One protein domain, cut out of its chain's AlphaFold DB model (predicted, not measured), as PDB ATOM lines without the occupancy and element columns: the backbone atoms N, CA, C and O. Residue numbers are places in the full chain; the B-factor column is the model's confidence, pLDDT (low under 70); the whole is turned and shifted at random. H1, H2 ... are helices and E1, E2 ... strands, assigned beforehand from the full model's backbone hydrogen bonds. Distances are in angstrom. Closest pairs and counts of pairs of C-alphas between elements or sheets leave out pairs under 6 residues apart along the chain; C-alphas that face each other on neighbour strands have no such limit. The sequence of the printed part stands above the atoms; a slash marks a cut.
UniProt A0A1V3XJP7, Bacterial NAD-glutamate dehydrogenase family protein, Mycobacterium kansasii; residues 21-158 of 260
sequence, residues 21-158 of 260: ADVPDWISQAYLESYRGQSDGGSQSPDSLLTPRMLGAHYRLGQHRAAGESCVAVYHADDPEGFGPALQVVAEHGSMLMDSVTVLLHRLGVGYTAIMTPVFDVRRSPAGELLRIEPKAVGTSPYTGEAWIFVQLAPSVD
ATOM      1  N   ALA A  21     124.897 -17.152 -64.910       59.41
ATOM      2  CA  ALA A  21     123.521 -16.679 -65.010       59.41
ATOM      3  C   ALA A  21     122.936 -16.224 -63.663       59.41
ATOM      4  O   ALA A  21     121.890 -15.581 -63.648       59.41
ATOM      5  N   ASP A  22     123.605 -16.548 -62.555       69.69
ATOM      6  CA  ASP A  22     123.142 -16.200 -61.216       69.69
ATOM      7  C   ASP A  22     123.595 -14.793 -60.806       69.69
ATOM      8  O   ASP A  22     123.007 -14.223 -59.891       69.69
ATOM      9  N   VAL A  23     124.635 -14.234 -61.447       74.94
ATOM     10  CA  VAL A  23     125.177 -12.911 -61.099       74.94
ATOM     11  C   VAL A  23     124.271 -11.811 -61.659       74.94
ATOM     12  O   VAL A  23     124.128 -11.714 -62.876       74.94
ATOM     13  N   PRO A  24     123.694 -10.937 -60.813       81.38
ATOM     14  CA  PRO A  24     122.906  -9.811 -61.287       81.38
ATOM     15  C   PRO A  24     123.734  -8.852 -62.145       81.38
ATOM     16  O   PRO A  24     124.841  -8.471 -61.757       81.38
ATOM     17  N   ASP A  25     123.153  -8.371 -63.246       84.62
ATOM     18  CA  ASP A  25     123.811  -7.447 -64.184       84.62
ATOM     19  C   ASP A  25     124.407  -6.211 -63.499       84.62
ATOM     20  O   ASP A  25     125.484  -5.745 -63.869       84.62
ATOM     21  N   TRP A  26     123.741  -5.695 -62.462       87.00
ATOM     22  CA  TRP A  26     124.202  -4.515 -61.731       87.00
ATOM     23  C   TRP A  26     125.531  -4.746 -60.995       87.00
ATOM     24  O   TRP A  26     126.303  -3.801 -60.842       87.00
ATOM     25  N   ILE A  27     125.835  -5.981 -60.572       89.38
ATOM     26  CA  ILE A  27     127.134  -6.309 -59.965       89.38
ATOM     27  C   ILE A  27     128.219  -6.179 -61.028       89.38
ATOM     28  O   ILE A  27     129.207  -5.483 -60.812       89.38
ATOM     29  N   SER A  28     128.012  -6.790 -62.196       89.81
ATOM     30  CA  SER A  28     128.940  -6.693 -63.326       89.81
ATOM     31  C   SER A  28     129.161  -5.238 -63.750       89.81
ATOM     32  O   SER A  28     130.302  -4.829 -63.957       89.81
ATOM     33  N   GLN A  29     128.096  -4.428 -63.790       89.31
ATOM     34  CA  GLN A  29     128.201  -2.990 -64.056       89.31
ATOM     35  C   GLN A  29     129.055  -2.267 -63.006       89.31
ATOM     36  O   GLN A  29     129.928  -1.492 -63.381       89.31
ATOM     37  N   ALA A  30     128.908  -2.568 -61.713       91.50
ATOM     38  CA  ALA A  30     129.730  -1.947 -60.672       91.50
ATOM     39  C   ALA A  30     131.237  -2.253 -60.831       91.50
ATOM     40  O   ALA A  30     132.092  -1.392 -60.590       91.50
ATOM     41  N   TYR A  31     131.594  -3.466 -61.269       92.50
ATOM     42  CA  TYR A  31     132.986  -3.789 -61.613       92.50
ATOM     43  C   TYR A  31     133.475  -2.989 -62.828       92.50
ATOM     44  O   TYR A  31     134.575  -2.440 -62.791       92.50
ATOM     45  N   LEU A  32     132.657  -2.878 -63.878       91.69
ATOM     46  CA  LEU A  32     132.990  -2.099 -65.074       91.69
ATOM     47  C   LEU A  32     133.170  -0.606 -64.767       91.69
ATOM     48  O   LEU A  32     134.148  -0.003 -65.201       91.69
ATOM     49  N   GLU A  33     132.276  -0.009 -63.979       91.25
ATOM     50  CA  GLU A  33     132.332   1.410 -63.594       91.25
ATOM     51  C   GLU A  33     133.581   1.746 -62.760       91.25
ATOM     52  O   GLU A  33     134.160   2.837 -62.856       91.25
ATOM     53  N   SER A  34     134.032   0.788 -61.949       91.00
ATOM     54  CA  SER A  34     135.225   0.930 -61.112       91.00
ATOM     55  C   SER A  34     136.528   0.533 -61.812       91.00
ATOM     56  O   SER A  34     137.598   0.681 -61.221       91.00
ATOM     57  N   TYR A  35     136.474   0.079 -63.068       92.06
ATOM     58  CA  TYR A  35     137.656  -0.319 -63.823       92.06
ATOM     59  C   TYR A  35     138.653   0.834 -63.985       92.06
ATOM     60  O   TYR A  35     138.310   1.957 -64.372       92.06
ATOM     61  N   ARG A  36     139.924   0.535 -63.725       89.88
ATOM     62  CA  ARG A  36     141.085   1.377 -64.009       89.88
ATOM     63  C   ARG A  36     142.175   0.481 -64.595       89.88
ATOM     64  O   ARG A  36     142.668  -0.412 -63.914       89.88
ATOM     65  N   GLY A  37     142.556   0.701 -65.849       83.44
ATOM     66  CA  GLY A  37     143.584  -0.088 -66.534       83.44
ATOM     67  C   GLY A  37     144.610   0.777 -67.251       83.44
ATOM     68  O   GLY A  37     144.369   1.959 -67.504       83.44
ATOM     69  N   GLN A  38     145.761   0.188 -67.581       68.62
ATOM     70  CA  GLN A  38     146.767   0.857 -68.408       68.62
ATOM     71  C   GLN A  38     146.228   1.013 -69.841       68.62
ATOM     72  O   GLN A  38     145.763   0.046 -70.445       68.62
ATOM     73  N   SER A  39     146.256   2.233 -70.384       50.84
ATOM     74  CA  SER A  39     145.667   2.570 -71.693       50.84
ATOM     75  C   SER A  39     146.547   2.217 -72.903       50.84
ATOM     76  O   SER A  39     146.198   2.563 -74.031       50.84
ATOM     77  N   ASP A  40     147.667   1.519 -72.708       46.84
ATOM     78  CA  ASP A  40     148.607   1.220 -73.787       46.84
ATOM     79  C   ASP A  40     148.117   0.053 -74.653       46.84
ATOM     80  O   ASP A  40     148.386  -1.104 -74.354       46.84
ATOM     81  N   GLY A  41     147.386   0.390 -75.725       44.50
ATOM     82  CA  GLY A  41     147.359  -0.211 -77.077       44.50
ATOM     83  C   GLY A  41     147.093  -1.714 -77.291       44.50
ATOM     84  O   GLY A  41     146.764  -2.103 -78.409       44.50
ATOM     85  N   GLY A  42     147.215  -2.554 -76.267       50.97
ATOM     86  CA  GLY A  42     147.058  -4.008 -76.299       50.97
ATOM     87  C   GLY A  42     146.370  -4.573 -75.052       50.97
ATOM     88  O   GLY A  42     146.367  -5.789 -74.859       50.97
ATOM     89  N   SER A  43     145.800  -3.712 -74.202       56.72
ATOM     90  CA  SER A  43     145.081  -4.120 -72.994       56.72
ATOM     91  C   SER A  43     143.827  -4.932 -73.321       56.72
ATOM     92  O   SER A  43     143.036  -4.582 -74.198       56.72
ATOM     93  N   GLN A  44     143.646  -6.013 -72.564       62.22
ATOM     94  CA  GLN A  44     142.395  -6.760 -72.469       62.22
ATOM     95  C   GLN A  44     141.236  -5.798 -72.179       62.22
ATOM     96  O   GLN A  44     141.356  -4.917 -71.323       62.22
ATOM     97  N   SER A  45     140.117  -5.953 -72.893       77.69
ATOM     98  CA  SER A  45     138.921  -5.158 -72.616       77.69
ATOM     99  C   SER A  45     138.434  -5.441 -71.190       77.69
ATOM    100  O   SER A  45     138.568  -6.578 -70.721       77.69
ATOM    101  N   PRO A  46     137.850  -4.457 -70.486       80.81
ATOM    102  CA  PRO A  46     137.322  -4.674 -69.140       80.81
ATOM    103  C   PRO A  46     136.305  -5.829 -69.100       80.81
ATOM    104  O   PRO A  46     136.333  -6.636 -68.174       80.81
ATOM    105  N   ASP A  47     135.510  -5.994 -70.161       83.56
ATOM    106  CA  ASP A  47     134.570  -7.113 -70.312       83.56
ATOM    107  C   ASP A  47     135.260  -8.484 -70.369       83.56
ATOM    108  O   ASP A  47     134.724  -9.470 -69.875       83.56
ATOM    109  N   SER A  48     136.465  -8.568 -70.944       85.25
ATOM    110  CA  SER A  48     137.209  -9.834 -71.028       85.25
ATOM    111  C   SER A  48     137.792 -10.287 -69.685       85.25
ATOM    112  O   SER A  48     138.019 -11.480 -69.489       85.25
ATOM    113  N   LEU A  49     137.998  -9.351 -68.752       86.44
ATOM    114  CA  LEU A  49     138.454  -9.632 -67.387       86.44
ATOM    115  C   LEU A  49     137.302 -10.082 -66.481       86.44
ATOM    116  O   LEU A  49     137.500 -10.873 -65.556       86.44
ATOM    117  N   LEU A  50     136.089  -9.599 -66.755       88.38
ATOM    118  CA  LEU A  50     134.880  -9.935 -66.008       88.38
ATOM    119  C   LEU A  50     134.319 -11.289 -66.420       88.38
ATOM    120  O   LEU A  50     133.262 -11.415 -67.032       88.38
ATOM    121  N   THR A  51     135.045 -12.337 -66.047       88.06
ATOM    122  CA  THR A  51     134.590 -13.704 -66.269       88.06
ATOM    123  C   THR A  51     133.703 -14.190 -65.118       88.06
ATOM    124  O   THR A  51     133.910 -13.824 -63.956       88.06
ATOM    125  N   PRO A  52     132.758 -15.103 -65.387       84.56
ATOM    126  CA  PRO A  52     131.944 -15.717 -64.339       84.56
ATOM    127  C   PRO A  52     132.751 -16.463 -63.277       84.56
ATOM    128  O   PRO A  52     132.370 -16.489 -62.109       84.56
ATOM    129  N   ARG A  53     133.881 -17.063 -63.674       87.69
ATOM    130  CA  ARG A  53     134.784 -17.760 -62.750       87.69
ATOM    131  C   ARG A  53     135.461 -16.774 -61.807       87.69
ATOM    132  O   ARG A  53     135.507 -17.036 -60.609       87.69
ATOM    133  N   MET A  54     135.889 -15.623 -62.327       91.06
ATOM    134  CA  MET A  54     136.438 -14.536 -61.517       91.06
ATOM    135  C   MET A  54     135.410 -14.042 -60.490       91.06
ATOM    136  O   MET A  54     135.705 -14.038 -59.295       91.06
ATOM    137  N   LEU A  55     134.184 -13.729 -60.924       90.44
ATOM    138  CA  LEU A  55     133.113 -13.249 -60.039       90.44
ATOM    139  C   LEU A  55     132.706 -14.295 -58.990       90.44
ATOM    140  O   LEU A  55     132.576 -13.971 -57.811       90.44
ATOM    141  N   GLY A  56     132.562 -15.562 -59.386       88.75
ATOM    142  CA  GLY A  56     132.251 -16.658 -58.464       88.75
ATOM    143  C   GLY A  56     133.371 -16.927 -57.453       88.75
ATOM    144  O   GLY A  56     133.105 -17.237 -56.291       88.75
ATOM    145  N   ALA A  57     134.636 -16.783 -57.856       90.88
ATOM    146  CA  ALA A  57     135.776 -16.877 -56.948       90.88
ATOM    147  C   ALA A  57     135.812 -15.703 -55.954       90.88
ATOM    148  O   ALA A  57     135.958 -15.931 -54.752       90.88
ATOM    149  N   HIS A  58     135.551 -14.476 -56.420       93.00
ATOM    150  CA  HIS A  58     135.488 -13.295 -55.552       93.00
ATOM    151  C   HIS A  58     134.343 -13.415 -54.548       93.00
ATOM    152  O   HIS A  58     134.506 -13.118 -53.366       93.00
ATOM    153  N   TYR A  59     133.197 -13.926 -55.001       90.19
ATOM    154  CA  TYR A  59     132.057 -14.215 -54.143       90.19
ATOM    155  C   TYR A  59     132.393 -15.218 -53.048       90.19
ATOM    156  O   TYR A  59     132.149 -14.930 -51.880       90.19
ATOM    157  N   ARG A  60     132.998 -16.361 -53.403       90.62
ATOM    158  CA  ARG A  60     133.452 -17.365 -52.426       90.62
ATOM    159  C   ARG A  60     134.420 -16.774 -51.405       90.62
ATOM    160  O   ARG A  60     134.265 -17.047 -50.220       90.62
ATOM    161  N   LEU A  61     135.352 -15.924 -51.840       92.69
ATOM    162  CA  LEU A  61     136.263 -15.212 -50.939       92.69
ATOM    163  C   LEU A  61     135.508 -14.323 -49.935       92.69
ATOM    164  O   LEU A  61     135.887 -14.236 -48.771       92.69
ATOM    165  N   GLY A  62     134.436 -13.668 -50.384       91.62
ATOM    166  CA  GLY A  62     133.605 -12.791 -49.566       91.62
ATOM    167  C   GLY A  62     132.503 -13.487 -48.759       91.62
ATOM    168  O   GLY A  62     131.833 -12.803 -47.986       91.62
ATOM    169  N   GLN A  63     132.279 -14.801 -48.898       90.75
ATOM    170  CA  GLN A  63     131.171 -15.495 -48.214       90.75
ATOM    171  C   GLN A  63     131.273 -15.397 -46.692       90.75
ATOM    172  O   GLN A  63     130.281 -15.097 -46.032       90.75
ATOM    173  N   HIS A  64     132.478 -15.556 -46.152       90.44
ATOM    174  CA  HIS A  64     132.742 -15.459 -44.724       90.44
ATOM    175  C   HIS A  64     133.818 -14.403 -44.465       90.44
ATOM    176  O   HIS A  64     134.939 -14.520 -44.954       90.44
ATOM    177  N   ARG A  65     133.470 -13.366 -43.698       93.31
ATOM    178  CA  ARG A  65     134.413 -12.360 -43.197       93.31
ATOM    179  C   ARG A  65     133.930 -11.846 -41.849       93.31
ATOM    180  O   ARG A  65     132.863 -11.229 -41.786       93.31
ATOM    181  N   ALA A  66     134.697 -12.075 -40.785       89.31
ATOM    182  CA  ALA A  66     134.367 -11.514 -39.482       89.31
ATOM    183  C   ALA A  66     134.561  -9.986 -39.466       89.31
ATOM    184  O   ALA A  66     135.287  -9.409 -40.282       89.31
ATOM    185  N   ALA A  67     133.896  -9.307 -38.532       85.00
ATOM    186  CA  ALA A  67     134.013  -7.859 -38.395       85.00
ATOM    187  C   ALA A  67     135.471  -7.446 -38.121       85.00
ATOM    188  O   ALA A  67     136.110  -7.962 -37.206       85.00
ATOM    189  N   GLY A  68     135.986  -6.501 -38.911       83.88
ATOM    190  CA  GLY A  68     137.369  -6.024 -38.818       83.88
ATOM    191  C   GLY A  68     138.416  -6.914 -39.499       83.88
ATOM    192  O   GLY A  68     139.594  -6.560 -39.496       83.88
ATOM    193  N   GLU A  69     138.017  -8.036 -40.103       90.12
ATOM    194  CA  GLU A  69     138.906  -8.848 -40.935       90.12
ATOM    195  C   GLU A  69     138.876  -8.401 -42.400       90.12
ATOM    196  O   GLU A  69     138.000  -7.655 -42.843       90.12
ATOM    197  N   SER A  70     139.864  -8.856 -43.166       93.50
ATOM    198  CA  SER A  70     139.947  -8.684 -44.615       93.50
ATOM    199  C   SER A  70     140.315 -10.019 -45.249       93.50
ATOM    200  O   SER A  70     141.236 -10.688 -44.782       93.50
ATOM    201  N   CYS A  71     139.614 -10.391 -46.314       95.19
ATOM    202  CA  CYS A  71     139.862 -11.626 -47.048       95.19
ATOM    203  C   CYS A  71     140.739 -11.327 -48.262       95.19
ATOM    204  O   CYS A  71     140.497 -10.352 -48.972       95.19
ATOM    205  N   VAL A  72     141.743 -12.164 -48.508       96.25
ATOM    206  CA  VAL A  72     142.694 -12.020 -49.616       96.25
ATOM    207  C   VAL A  72     142.852 -13.374 -50.299       96.25
ATOM    208  O   VAL A  72     143.027 -14.377 -49.613       96.25
ATOM    209  N   ALA A  73     142.824 -13.398 -51.630       95.00
ATOM    210  CA  ALA A  73     143.179 -14.567 -52.427       95.00
ATOM    211  C   ALA A  73     144.087 -14.168 -53.592       95.00
ATOM    212  O   ALA A  73     143.827 -13.182 -54.285       95.00
ATOM    213  N   VAL A  74     145.138 -14.954 -53.813       95.25
ATOM    214  CA  VAL A  74     146.061 -14.800 -54.939       95.25
ATOM    215  C   VAL A  74     145.880 -15.985 -55.880       95.25
ATOM    216  O   VAL A  74     145.888 -17.133 -55.450       95.25
ATOM    217  N   TYR A  75     145.735 -15.695 -57.168       94.25
ATOM    218  CA  TYR A  75     145.589 -16.683 -58.230       94.25
ATOM    219  C   TYR A  75     146.817 -16.605 -59.127       94.25
ATOM    220  O   TYR A  75     147.187 -15.522 -59.585       94.25
ATOM    221  N   HIS A  76     147.462 -17.737 -59.384       92.06
ATOM    222  CA  HIS A  76     148.617 -17.807 -60.278       92.06
ATOM    223  C   HIS A  76     148.190 -17.984 -61.743       92.06
ATOM    224  O   HIS A  76     147.043 -18.305 -62.038       92.06
ATOM    225  N   ALA A  77     149.112 -17.774 -62.686       89.31
ATOM    226  CA  ALA A  77     148.830 -17.920 -64.120       89.31
ATOM    227  C   ALA A  77     148.402 -19.348 -64.521       89.31
ATOM    228  O   ALA A  77     147.699 -19.534 -65.507       89.31
ATOM    229  N   ASP A  78     148.837 -20.351 -63.758       88.25
ATOM    230  CA  ASP A  78     148.526 -21.772 -63.926       88.25
ATOM    231  C   ASP A  78     147.328 -22.242 -63.084       88.25
ATOM    232  O   ASP A  78     147.065 -23.442 -63.001       88.25
ATOM    233  N   ASP A  79     146.598 -21.315 -62.456       87.69
ATOM    234  CA  ASP A  79     145.452 -21.644 -61.615       87.69
ATOM    235  C   ASP A  79     144.303 -22.281 -62.435       87.69
ATOM    236  O   ASP A  79     143.957 -21.770 -63.510       87.69
ATOM    237  N   PRO A  80     143.661 -23.364 -61.947       83.81
ATOM    238  CA  PRO A  80     142.542 -24.022 -62.630       83.81
ATOM    239  C   PRO A  80     141.343 -23.115 -62.935       83.81
ATOM    240  O   PRO A  80     140.522 -23.451 -63.800       83.81
ATOM    241  N   GLU A  81     141.196 -21.999 -62.218       81.88
ATOM    242  CA  GLU A  81     140.152 -21.008 -62.462       81.88
ATOM    243  C   GLU A  81     140.358 -20.222 -63.763       81.88
ATOM    244  O   GLU A  81     139.384 -19.752 -64.354       81.88
ATOM    245  N   GLY A  82     141.595 -20.142 -64.263       86.50
ATOM    246  CA  GLY A  82     141.908 -19.653 -65.609       86.50
ATOM    247  C   GLY A  82     141.821 -18.138 -65.815       86.50
ATOM    248  O   GLY A  82     141.881 -17.693 -66.958       86.50
ATOM    249  N   PHE A  83     141.682 -17.344 -64.748       90.00
ATOM    250  CA  PHE A  83     141.716 -15.871 -64.804       90.00
ATOM    251  C   PHE A  83     142.988 -15.265 -64.180       90.00
ATOM    252  O   PHE A  83     143.160 -14.046 -64.161       90.00
ATOM    253  N   GLY A  84     143.882 -16.104 -63.651       89.06
ATOM    254  CA  GLY A  84     145.156 -15.662 -63.095       89.06
ATOM    255  C   GLY A  84     146.190 -15.275 -64.170       89.06
ATOM    256  O   GLY A  84     146.044 -15.646 -65.335       89.06
ATOM    257  N   PRO A  85     147.264 -14.552 -63.802       94.19
ATOM    258  CA  PRO A  85     147.599 -14.162 -62.441       94.19
ATOM    259  C   PRO A  85     146.741 -12.982 -61.959       94.19
ATOM    260  O   PRO A  85     146.625 -11.967 -62.644       94.19
ATOM    261  N   ALA A  86     146.139 -13.105 -60.779       95.25
ATOM    262  CA  ALA A  86     145.223 -12.105 -60.237       95.25
ATOM    263  C   ALA A  86     145.256 -12.055 -58.704       95.25
ATOM    264  O   ALA A  86     145.675 -13.002 -58.041       95.25
ATOM    265  N   LEU A  87     144.782 -10.948 -58.143       96.19
ATOM    266  CA  LEU A  87     144.592 -10.751 -56.709       96.19
ATOM    267  C   LEU A  87     143.143 -10.325 -56.456       96.19
ATOM    268  O   LEU A  87     142.645  -9.403 -57.099       96.19
ATOM    269  N   GLN A  88     142.485 -10.972 -55.499       96.81
ATOM    270  CA  GLN A  88     141.172 -10.579 -54.995       96.81
ATOM    271  C   GLN A  88     141.264 -10.204 -53.522       96.81
ATOM    272  O   GLN A  88     141.922 -10.885 -52.733       96.81
ATOM    273  N   VAL A  89     140.583  -9.125 -53.151       97.25
ATOM    274  CA  VAL A  89     140.461  -8.664 -51.769       97.25
ATOM    275  C   VAL A  89     139.006  -8.325 -51.479       97.25
ATOM    276  O   VAL A  89     138.313  -7.742 -52.315       97.25
ATOM    277  N   VAL A  90     138.548  -8.674 -50.282       96.06
ATOM    278  CA  VAL A  90     137.281  -8.203 -49.716       96.06
ATOM    279  C   VAL A  90     137.582  -7.598 -48.354       96.06
ATOM    280  O   VAL A  90     138.011  -8.301 -47.437       96.06
ATOM    281  N   ALA A  91     137.387  -6.291 -48.226       94.56
ATOM    282  CA  ALA A  91     137.734  -5.540 -47.026       94.56
ATOM    283  C   ALA A  91     136.695  -4.454 -46.740       94.56
ATOM    284  O   ALA A  91     135.939  -4.048 -47.624       94.56
ATOM    285  N   GLU A  92     136.681  -3.957 -45.506       91.88
ATOM    286  CA  GLU A  92     135.981  -2.710 -45.205       91.88
ATOM    287  C   GLU A  92     136.618  -1.580 -46.020       91.88
ATOM    288  O   GLU A  92     137.846  -1.475 -46.115       91.88
ATOM    289  N   HIS A  93     135.793  -0.749 -46.644       87.69
ATOM    290  CA  HIS A  93     136.299   0.376 -47.398       87.69
ATOM    291  C   HIS A  93     136.766   1.495 -46.461       87.69
ATOM    292  O   HIS A  93     136.277   1.675 -45.349       87.69
ATOM    293  N   GLY A  94     137.757   2.251 -46.918       85.19
ATOM    294  CA  GLY A  94     138.351   3.333 -46.156       85.19
ATOM    295  C   GLY A  94     139.281   4.152 -47.034       85.19
ATOM    296  O   GLY A  94     139.749   3.681 -48.075       85.19
ATOM    297  N   SER A  95     139.561   5.379 -46.605       82.31
ATOM    298  CA  SER A  95     140.350   6.352 -47.372       82.31
ATOM    299  C   SER A  95     141.750   5.855 -47.745       82.31
ATOM    300  O   SER A  95     142.254   6.208 -48.801       82.31
ATOM    301  N   MET A  96     142.362   5.007 -46.914       86.62
ATOM    302  CA  MET A  96     143.736   4.521 -47.105       86.62
ATOM    303  C   MET A  96     143.851   3.174 -47.828       86.62
ATOM    304  O   MET A  96     144.965   2.730 -48.117       86.62
ATOM    305  N   LEU A  97     142.735   2.476 -48.057       90.38
ATOM    306  CA  LEU A  97     142.746   1.075 -48.483       90.38
ATOM    307  C   LEU A  97     143.490   0.894 -49.811       90.38
ATOM    308  O   LEU A  97     144.417   0.090 -49.906       90.38
ATOM    309  N   MET A  98     143.113   1.680 -50.818       90.69
ATOM    310  CA  MET A  98     143.667   1.555 -52.166       90.69
ATOM    311  C   MET A  98     145.133   1.966 -52.244       90.69
ATOM    312  O   MET A  98     145.940   1.256 -52.851       90.69
ATOM    313  N   ASP A  99     145.496   3.061 -51.585       90.56
ATOM    314  CA  ASP A  99     146.880   3.529 -51.537       90.56
ATOM    315  C   ASP A  99     147.779   2.487 -50.857       90.56
ATOM    316  O   ASP A  99     148.872   2.189 -51.330       90.56
ATOM    317  N   SER A 100     147.290   1.836 -49.800       92.19
ATOM    318  CA  SER A 100     148.054   0.803 -49.092       92.19
ATOM    319  C   SER A 100     148.268  -0.455 -49.940       92.19
ATOM    320  O   SER A 100     149.370  -1.010 -49.950       92.19
ATOM    321  N   VAL A 101     147.242  -0.893 -50.682       92.62
ATOM    322  CA  VAL A 101     147.345  -2.028 -51.615       92.62
ATOM    323  C   VAL A 101     148.351  -1.711 -52.723       92.62
ATOM    324  O   VAL A 101     149.278  -2.486 -52.959       92.62
ATOM    325  N   THR A 102     148.208  -0.560 -53.380       91.94
ATOM    326  CA  THR A 102     149.069  -0.167 -54.507       91.94
ATOM    327  C   THR A 102     150.525   0.037 -54.083       91.94
ATOM    328  O   THR A 102     151.427  -0.453 -54.763       91.94
ATOM    329  N   VAL A 103     150.776   0.661 -52.925       93.06
ATOM    330  CA  VAL A 103     152.126   0.821 -52.361       93.06
ATOM    331  C   VAL A 103     152.775  -0.530 -52.057       93.06
ATOM    332  O   VAL A 103     153.963  -0.706 -52.338       93.06
ATOM    333  N   LEU A 104     152.028  -1.499 -51.511       93.69
ATOM    334  CA  LEU A 104     152.567  -2.836 -51.251       93.69
ATOM    335  C   LEU A 104     152.947  -3.550 -52.552       93.69
ATOM    336  O   LEU A 104     154.056  -4.079 -52.645       93.69
ATOM    337  N   LEU A 105     152.059  -3.539 -53.552       92.88
ATOM    338  CA  LEU A 105     152.325  -4.151 -54.857       92.88
ATOM    339  C   LEU A 105     153.560  -3.523 -55.512       92.88
ATOM    340  O   LEU A 105     154.478  -4.239 -55.910       92.88
ATOM    341  N   HIS A 106     153.641  -2.191 -55.526       92.94
ATOM    342  CA  HIS A 106     154.792  -1.467 -56.061       92.94
ATOM    343  C   HIS A 106     156.092  -1.809 -55.316       92.94
ATOM    344  O   HIS A 106     157.113  -2.090 -55.943       92.94
ATOM    345  N   ARG A 107     156.067  -1.842 -53.977       93.94
ATOM    346  CA  ARG A 107     157.233  -2.189 -53.147       93.94
ATOM    347  C   ARG A 107     157.766  -3.593 -53.436       93.94
ATOM    348  O   ARG A 107     158.973  -3.804 -53.349       93.94
ATOM    349  N   LEU A 108     156.883  -4.539 -53.742       93.25
ATOM    350  CA  LEU A 108     157.242  -5.918 -54.077       93.25
ATOM    351  C   LEU A 108     157.559  -6.109 -55.569       93.25
ATOM    352  O   LEU A 108     157.821  -7.232 -55.991       93.25
ATOM    353  N   GLY A 109     157.548  -5.038 -56.371       90.94
ATOM    354  CA  GLY A 109     157.794  -5.109 -57.814       90.94
ATOM    355  C   GLY A 109     156.685  -5.827 -58.588       90.94
ATOM    356  O   GLY A 109     156.918  -6.322 -59.688       90.94
ATOM    357  N   VAL A 110     155.479  -5.906 -58.020       92.81
ATOM    358  CA  VAL A 110     154.329  -6.579 -58.627       92.81
ATOM    359  C   VAL A 110     153.590  -5.600 -59.535       92.81
ATOM    360  O   VAL A 110     152.837  -4.739 -59.082       92.81
ATOM    361  N   GLY A 111     153.816  -5.743 -60.841       91.12
ATOM    362  CA  GLY A 111     153.074  -5.011 -61.864       91.12
ATOM    363  C   GLY A 111     151.656  -5.556 -62.051       91.12
ATOM    364  O   GLY A 111     151.429  -6.767 -62.001       91.12
ATOM    365  N   TYR A 112     150.707  -4.662 -62.321       92.06
ATOM    366  CA  TYR A 112     149.320  -4.998 -62.642       92.06
ATOM    367  C   TYR A 112     148.848  -4.246 -63.890       92.06
ATOM    368  O   TYR A 112     149.313  -3.142 -64.175       92.06
ATOM    369  N   THR A 113     147.941  -4.851 -64.653       91.69
ATOM    370  CA  THR A 113     147.416  -4.297 -65.913       91.69
ATOM    371  C   THR A 113     146.084  -3.586 -65.714       91.69
ATOM    372  O   THR A 113     145.800  -2.604 -66.403       91.69
ATOM    373  N   ALA A 114     145.286  -4.051 -64.752       92.31
ATOM    374  CA  ALA A 114     143.990  -3.484 -64.427       92.31
ATOM    375  C   ALA A 114     143.623  -3.686 -62.957       92.31
ATOM    376  O   ALA A 114     144.073  -4.626 -62.305       92.31
ATOM    377  N   ILE A 115     142.764  -2.805 -62.460       94.06
ATOM    378  CA  ILE A 115     142.159  -2.883 -61.139       94.06
ATOM    379  C   ILE A 115     140.677  -2.510 -61.230       94.06
ATOM    380  O   ILE A 115     140.304  -1.591 -61.956       94.06
ATOM    381  N   MET A 116     139.830  -3.244 -60.520       94.62
ATOM    382  CA  MET A 116     138.402  -2.978 -60.347       94.62
ATOM    383  C   MET A 116     138.121  -2.946 -58.850       94.62
ATOM    384  O   MET A 116     138.609  -3.796 -58.105       94.62
ATOM    385  N   THR A 117     137.373  -1.947 -58.398       93.69
ATOM    386  CA  THR A 117     137.137  -1.698 -56.969       93.69
ATOM    387  C   THR A 117     135.687  -1.300 -56.712       93.69
ATOM    388  O   THR A 117     135.436  -0.189 -56.227       93.69
ATOM    389  N   PRO A 118     134.700  -2.139 -57.068       93.69
ATOM    390  CA  PRO A 118     133.336  -1.874 -56.656       93.69
ATOM    391  C   PRO A 118     133.242  -1.816 -55.129       93.69
ATOM    392  O   PRO A 118     133.894  -2.575 -54.404       93.69
ATOM    393  N   VAL A 119     132.412  -0.892 -54.651       93.56
ATOM    394  CA  VAL A 119     132.087  -0.750 -53.232       93.56
ATOM    395  C   VAL A 119     130.597  -0.989 -53.078       93.56
ATOM    396  O   VAL A 119     129.792  -0.313 -53.721       93.56
ATOM    397  N   PHE A 120     130.238  -1.937 -52.222       92.00
ATOM    398  CA  PHE A 120     128.860  -2.354 -51.994       92.00
ATOM    399  C   PHE A 120     128.415  -2.047 -50.567       92.00
ATOM    400  O   PHE A 120     129.240  -1.958 -49.655       92.00
ATOM    401  N   ASP A 121     127.107  -1.919 -50.366       91.69
ATOM    402  CA  ASP A 121     126.528  -2.024 -49.031       91.69
ATOM    403  C   ASP A 121     126.281  -3.509 -48.738       91.69
ATOM    404  O   ASP A 121     125.637  -4.211 -49.522       91.69
ATOM    405  N   VAL A 122     126.879  -4.031 -47.668       91.06
ATOM    406  CA  VAL A 122     126.914  -5.470 -47.401       91.06
ATOM    407  C   VAL A 122     126.432  -5.753 -45.994       91.06
ATOM    408  O   VAL A 122     126.988  -5.282 -45.005       91.06
ATOM    409  N   ARG A 123     125.418  -6.613 -45.897       89.69
ATOM    410  CA  ARG A 123     124.891  -7.081 -44.620       89.69
ATOM    411  C   ARG A 123     125.464  -8.452 -44.299       89.69
ATOM    412  O   ARG A 123     125.272  -9.400 -45.065       89.69
ATOM    413  N   ARG A 124     126.102  -8.572 -43.136       90.81
ATOM    414  CA  ARG A 124     126.663  -9.827 -42.611       90.81
ATOM    415  C   ARG A 124     125.986 -10.244 -41.313       90.81
ATOM    416  O   ARG A 124     125.420  -9.417 -40.599       90.81
ATOM    417  N   SER A 125     126.016 -11.537 -41.020       91.31
ATOM    418  CA  SER A 125     125.614 -12.057 -39.716       91.31
ATOM    419  C   SER A 125     126.682 -11.732 -38.660       91.31
ATOM    420  O   SER A 125     127.823 -11.434 -39.018       91.31
ATOM    421  N   PRO A 126     126.373 -11.852 -37.354       90.12
ATOM    422  CA  PRO A 126     127.385 -11.736 -36.300       90.12
ATOM    423  C   PRO A 126     128.538 -12.743 -36.426       90.12
ATOM    424  O   PRO A 126     129.618 -12.497 -35.901       90.12
ATOM    425  N   ALA A 127     128.319 -13.863 -37.122       89.62
ATOM    426  CA  ALA A 127     129.348 -14.860 -37.403       89.62
ATOM    427  C   ALA A 127     130.206 -14.515 -38.636       89.62
ATOM    428  O   ALA A 127     131.107 -15.271 -38.957       89.62
ATOM    429  N   GLY A 128     129.935 -13.409 -39.342       90.62
ATOM    430  CA  GLY A 128     130.672 -12.999 -40.543       90.62
ATOM    431  C   GLY A 128     130.114 -13.537 -41.867       90.62
ATOM    432  O   GLY A 128     130.609 -13.172 -42.937       90.62
ATOM    433  N   GLU A 129     129.057 -14.351 -41.811       90.88
ATOM    434  CA  GLU A 129     128.379 -14.890 -42.996       90.88
ATOM    435  C   GLU A 129     127.712 -13.782 -43.810       90.88
ATOM    436  O   GLU A 129     126.972 -12.955 -43.266       90.88
ATOM    437  N   LEU A 130     127.932 -13.791 -45.118       89.94
ATOM    438  CA  LEU A 130     127.318 -12.868 -46.059       89.94
ATOM    439  C   LEU A 130     125.807 -13.122 -46.174       89.94
ATOM    440  O   LEU A 130     125.373 -14.175 -46.631       89.94
ATOM    441  N   LEU A 131     124.995 -12.131 -45.794       87.56
ATOM    442  CA  LEU A 131     123.532 -12.219 -45.855       87.56
ATOM    443  C   LEU A 131     122.946 -11.504 -47.073       87.56
ATOM    444  O   LEU A 131     121.934 -11.952 -47.605       87.56
ATOM    445  N   ARG A 132     123.509 -10.352 -47.463       85.56
ATOM    446  CA  ARG A 132     122.995  -9.527 -48.569       85.56
ATOM    447  C   ARG A 132     124.074  -8.586 -49.105       85.56
ATOM    448  O   ARG A 132     124.857  -8.072 -48.314       85.56
ATOM    449  N   ILE A 133     124.064  -8.348 -50.416       88.88
ATOM    450  CA  ILE A 133     124.844  -7.304 -51.096       88.88
ATOM    451  C   ILE A 133     123.845  -6.370 -51.783       88.88
ATOM    452  O   ILE A 133     122.924  -6.847 -52.450       88.88
ATOM    453  N   GLU A 134     124.022  -5.064 -51.624       88.75
ATOM    454  CA  GLU A 134     123.191  -4.028 -52.227       88.75
ATOM    455  C   GLU A 134     124.056  -2.950 -52.898       88.75
ATOM    456  O   GLU A 134     125.196  -2.702 -52.479       88.75
ATOM    457  N   PRO A 135     123.534  -2.276 -53.939       86.44
ATOM    458  CA  PRO A 135     124.143  -1.056 -54.442       86.44
ATOM    459  C   PRO A 135     124.218  -0.003 -53.339       86.44
ATOM    460  O   PRO A 135     123.322   0.104 -52.501       86.44
ATOM    461  N   LYS A 136     125.255   0.835 -53.371       83.62
ATOM    462  CA  LYS A 136     125.337   1.965 -52.445       83.62
ATOM    463  C   LYS A 136     124.192   2.939 -52.686       83.62
ATOM    464  O   LYS A 136     123.930   3.341 -53.820       83.62
ATOM    465  N   ALA A 137     123.556   3.368 -51.599       80.44
ATOM    466  CA  ALA A 137     122.568   4.431 -51.659       80.44
ATOM    467  C   ALA A 137     123.196   5.733 -52.187       80.44
ATOM    468  O   ALA A 137     124.341   6.082 -51.879       80.44
ATOM    469  N   VAL A 138     122.421   6.465 -52.988       78.00
ATOM    470  CA  VAL A 138     122.828   7.762 -53.535       78.00
ATOM    471  C   VAL A 138     123.083   8.738 -52.382       78.00
ATOM    472  O   VAL A 138     122.234   8.910 -51.512       78.00
ATOM    473  N   GLY A 139     124.248   9.391 -52.386       74.94
ATOM    474  CA  GLY A 139     124.638  10.362 -51.357       74.94
ATOM    475  C   GLY A 139     125.379   9.772 -50.152       74.94
ATOM    476  O   GLY A 139     125.824  10.536 -49.295       74.94
ATOM    477  N   THR A 140     125.574   8.451 -50.086       79.12
ATOM    478  CA  THR A 140     126.450   7.837 -49.076       79.12
ATOM    479  C   THR A 140     127.915   8.168 -49.366       79.12
ATOM    480  O   THR A 140     128.339   8.205 -50.522       79.12
ATOM    481  N   SER A 141     128.706   8.380 -48.306       78.25
ATOM    482  CA  SER A 141     130.152   8.621 -48.405       78.25
ATOM    483  C   SER A 141     130.821   7.593 -49.325       78.25
ATOM    484  O   SER A 141     130.564   6.392 -49.172       78.25
ATOM    485  N   PRO A 142     131.706   8.005 -50.255       73.00
ATOM    486  CA  PRO A 142     132.399   7.075 -51.139       73.00
ATOM    487  C   PRO A 142     133.229   6.060 -50.351       73.00
ATOM    488  O   PRO A 142     133.300   4.924 -50.792       73.00
ATOM    489  N   TYR A 143     133.712   6.425 -49.155       76.81
ATOM    490  CA  TYR A 143     134.591   5.621 -48.296       76.81
ATOM    491  C   TYR A 143     133.871   4.676 -47.323       76.81
ATOM    492  O   TYR A 143     134.520   4.099 -46.460       76.81
ATOM    493  N   THR A 144     132.549   4.534 -47.421       82.75
ATOM    494  CA  THR A 144     131.758   3.642 -46.554       82.75
ATOM    495  C   THR A 144     131.257   2.429 -47.331       82.75
ATOM    496  O   THR A 144     130.872   2.566 -48.495       82.75
ATOM    497  N   GLY A 145     131.221   1.269 -46.680       89.69
ATOM    498  CA  GLY A 145     130.767   0.009 -47.259       89.69
ATOM    499  C   GLY A 145     131.917  -0.970 -47.447       89.69
ATOM    500  O   GLY A 145     133.022  -0.773 -46.951       89.69
ATOM    501  N   GLU A 146     131.657  -2.029 -48.192       93.56
ATOM    502  CA  GLU A 146     132.596  -3.119 -48.398       93.56
ATOM    503  C   GLU A 146     133.246  -3.001 -49.776       93.56
ATOM    504  O   GLU A 146     132.555  -2.977 -50.795       93.56
ATOM    505  N   ALA A 147     134.574  -2.927 -49.812       94.38
ATOM    506  CA  ALA A 147     135.350  -2.868 -51.041       94.38
ATOM    507  C   ALA A 147     135.705  -4.277 -51.523       94.38
ATOM    508  O   ALA A 147     136.321  -5.066 -50.803       94.38
ATOM    509  N   TRP A 148     135.347  -4.560 -52.771       96.00
ATOM    510  CA  TRP A 148     135.612  -5.822 -53.448       96.00
ATOM    511  C   TRP A 148     136.644  -5.569 -54.540       96.00
ATOM    512  O   TRP A 148     136.311  -5.213 -55.660       96.00
ATOM    513  N   ILE A 149     137.922  -5.694 -54.201       96.44
ATOM    514  CA  ILE A 149     139.022  -5.300 -55.082       96.44
ATOM    515  C   ILE A 149     139.461  -6.502 -55.908       96.44
ATOM    516  O   ILE A 149     139.842  -7.531 -55.356       96.44
ATOM    517  N   PHE A 150     139.445  -6.356 -57.225       96.56
ATOM    518  CA  PHE A 150     140.052  -7.287 -58.163       96.56
ATOM    519  C   PHE A 150     141.220  -6.597 -58.864       96.56
ATOM    520  O   PHE A 150     141.063  -5.512 -59.419       96.56
ATOM    521  N   VAL A 151     142.392  -7.223 -58.850       95.56
ATOM    522  CA  VAL A 151     143.596  -6.736 -59.527       95.56
ATOM    523  C   VAL A 151     144.037  -7.785 -60.537       95.56
ATOM    524  O   VAL A 151     144.431  -8.889 -60.158       95.56
ATOM    525  N   GLN A 152     144.019  -7.426 -61.818       95.12
ATOM    526  CA  GLN A 152     144.628  -8.235 -62.864       95.12
ATOM    527  C   GLN A 152     146.131  -7.969 -62.879       95.12
ATOM    528  O   GLN A 152     146.574  -6.851 -63.154       95.12
ATOM    529  N   LEU A 153     146.926  -8.994 -62.591       94.06
ATOM    530  CA  LEU A 153     148.376  -8.870 -62.513       94.06
ATOM    531  C   LEU A 153     149.013  -9.024 -63.896       94.06
ATOM    532  O   LEU A 153     148.435  -9.616 -64.810       94.06
ATOM    533  N   ALA A 154     150.226  -8.493 -64.052       92.12
ATOM    534  CA  ALA A 154     150.992  -8.690 -65.274       92.12
ATOM    535  C   ALA A 154     151.312 -10.187 -65.477       92.12
ATOM    536  O   ALA A 154     151.724 -10.847 -64.520       92.12
ATOM    537  N   PRO A 155     151.217 -10.735 -66.706       87.38
ATOM    538  CA  PRO A 155     151.543 -12.141 -66.973       87.38
ATOM    539  C   PRO A 155     152.978 -12.536 -66.594       87.38
ATOM    540  O   PRO A 155     153.253 -13.699 -66.328       87.38
ATOM    541  N   SER A 156     153.892 -11.561 -66.571       87.12
ATOM    542  CA  SER A 156     155.307 -11.730 -66.233       87.12
ATOM    543  C   SER A 156     155.617 -11.588 -64.738       87.12
ATOM    544  O   SER A 156     156.787 -11.454 -64.381       87.12
ATOM    545  N   VAL A 157     154.603 -11.523 -63.870       89.75
ATOM    546  CA  VAL A 157     154.807 -11.354 -62.428       89.75
ATOM    547  C   VAL A 157     155.571 -12.540 -61.830       89.75
ATOM    548  O   VAL A 157     155.304 -13.700 -62.145       89.75
ATOM    549  N   ASP A 158     156.528 -12.245 -60.950       90.56
ATOM    550  CA  ASP A 158     157.302 -13.272 -60.257       90.56
ATOM    551  C   ASP A 158     156.447 -14.013 -59.215       90.56
ATOM    552  O   ASP A 158     155.729 -13.405 -58.414       90.56
TER     553      ASP A 158
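Overview. This is residues 21 to 158 of the 260 residues of the protein "Bacterial NAD-glutamate dehydrogenase family protein" of Mycobacterium kansasii (UniProt A0A1V3XJP7). A strongly twisted, antiparallel sheet of six strands has its longest strand, E6, through the middle and curls round the helix H3, with H1 over E4 on that same face and H4 alone over E6 on the opposite face. On one side of E6 runs E2 with E1 beyond it; on the other side E3 and E4 follow one another, and E5 is beyond E4. The printed part has 138 residues, with four named helices and six named strands in the order H1 H2 H3 E1 E2 H4 E3 E4 E5 E6, a mixed class of helices and strands. It is compact, with a radius of gyration of the C-alphas of 14.7 A, and rounded, spanning 41 by 35 by 30 A.

Along the chain. In the branched sheet, E6 is residues 146 to 153, 21.9 A long, from C-alpha 146 at (132.596, -3.119, -48.398) to C-alpha 153 at (148.376, -8.870, -62.513). E2 is residues 86 to 92, 20.0 A, and E1 is 71 to 75. E3 is residues 112 to 116, E4 is 119 to 124, 15.0 A, and E5 is 130 to 134. H3 is residues 52 to 62, 15.2 A, and H4 is 97 to 107, 15.6 A. H1, residues 25 to 33, starts at C-alpha 25, (123.811, -7.447, -64.184); H2 is residues 46 to 49.

Arrangement. E6 and E2 are antiparallel at 164 degrees, with N 89 and O 149 2.8 A apart. E1 and E2 form a hairpin, with N 73 and O 88 at 2.9 A. On the other side of E6, E3 pairs with it, N 116 and O 150 at 2.8 A, then runs on into E4 at 60 degrees. E4 pairs with E6 at N 120 and O 146, 2.9 A, and forms a hairpin with E5, N 123 and O 132 at 2.9 A. The closest C-alphas of H3 and E2 are those of Gly 62 and Val 90, 5.9 A. H1 runs along E4, at 18 degrees on the local plane and a height over the sheet of 8.1 A. H4 runs along E6, at 19 degrees on the local plane and a height of 10.0 A. H2 only grazes the sheet. Every O i to N i+4 pair is within hydrogen-bond range in H1, H3 and H4; H2 is too short for one.

Size, cuts and confidence. The two C-alphas farthest apart, those of Gly 41 and Pro 126, are 46.8 A apart. The printed part has no cut. The links H1 to H2 and E5 to E6 are long; in the first, residues 36 to 37 pair with residues 114 to 115 of E3, antiparallel. The mean pLDDT of the printed part is 87.4, with residues 21 to 22 and 38 to 44 under 70.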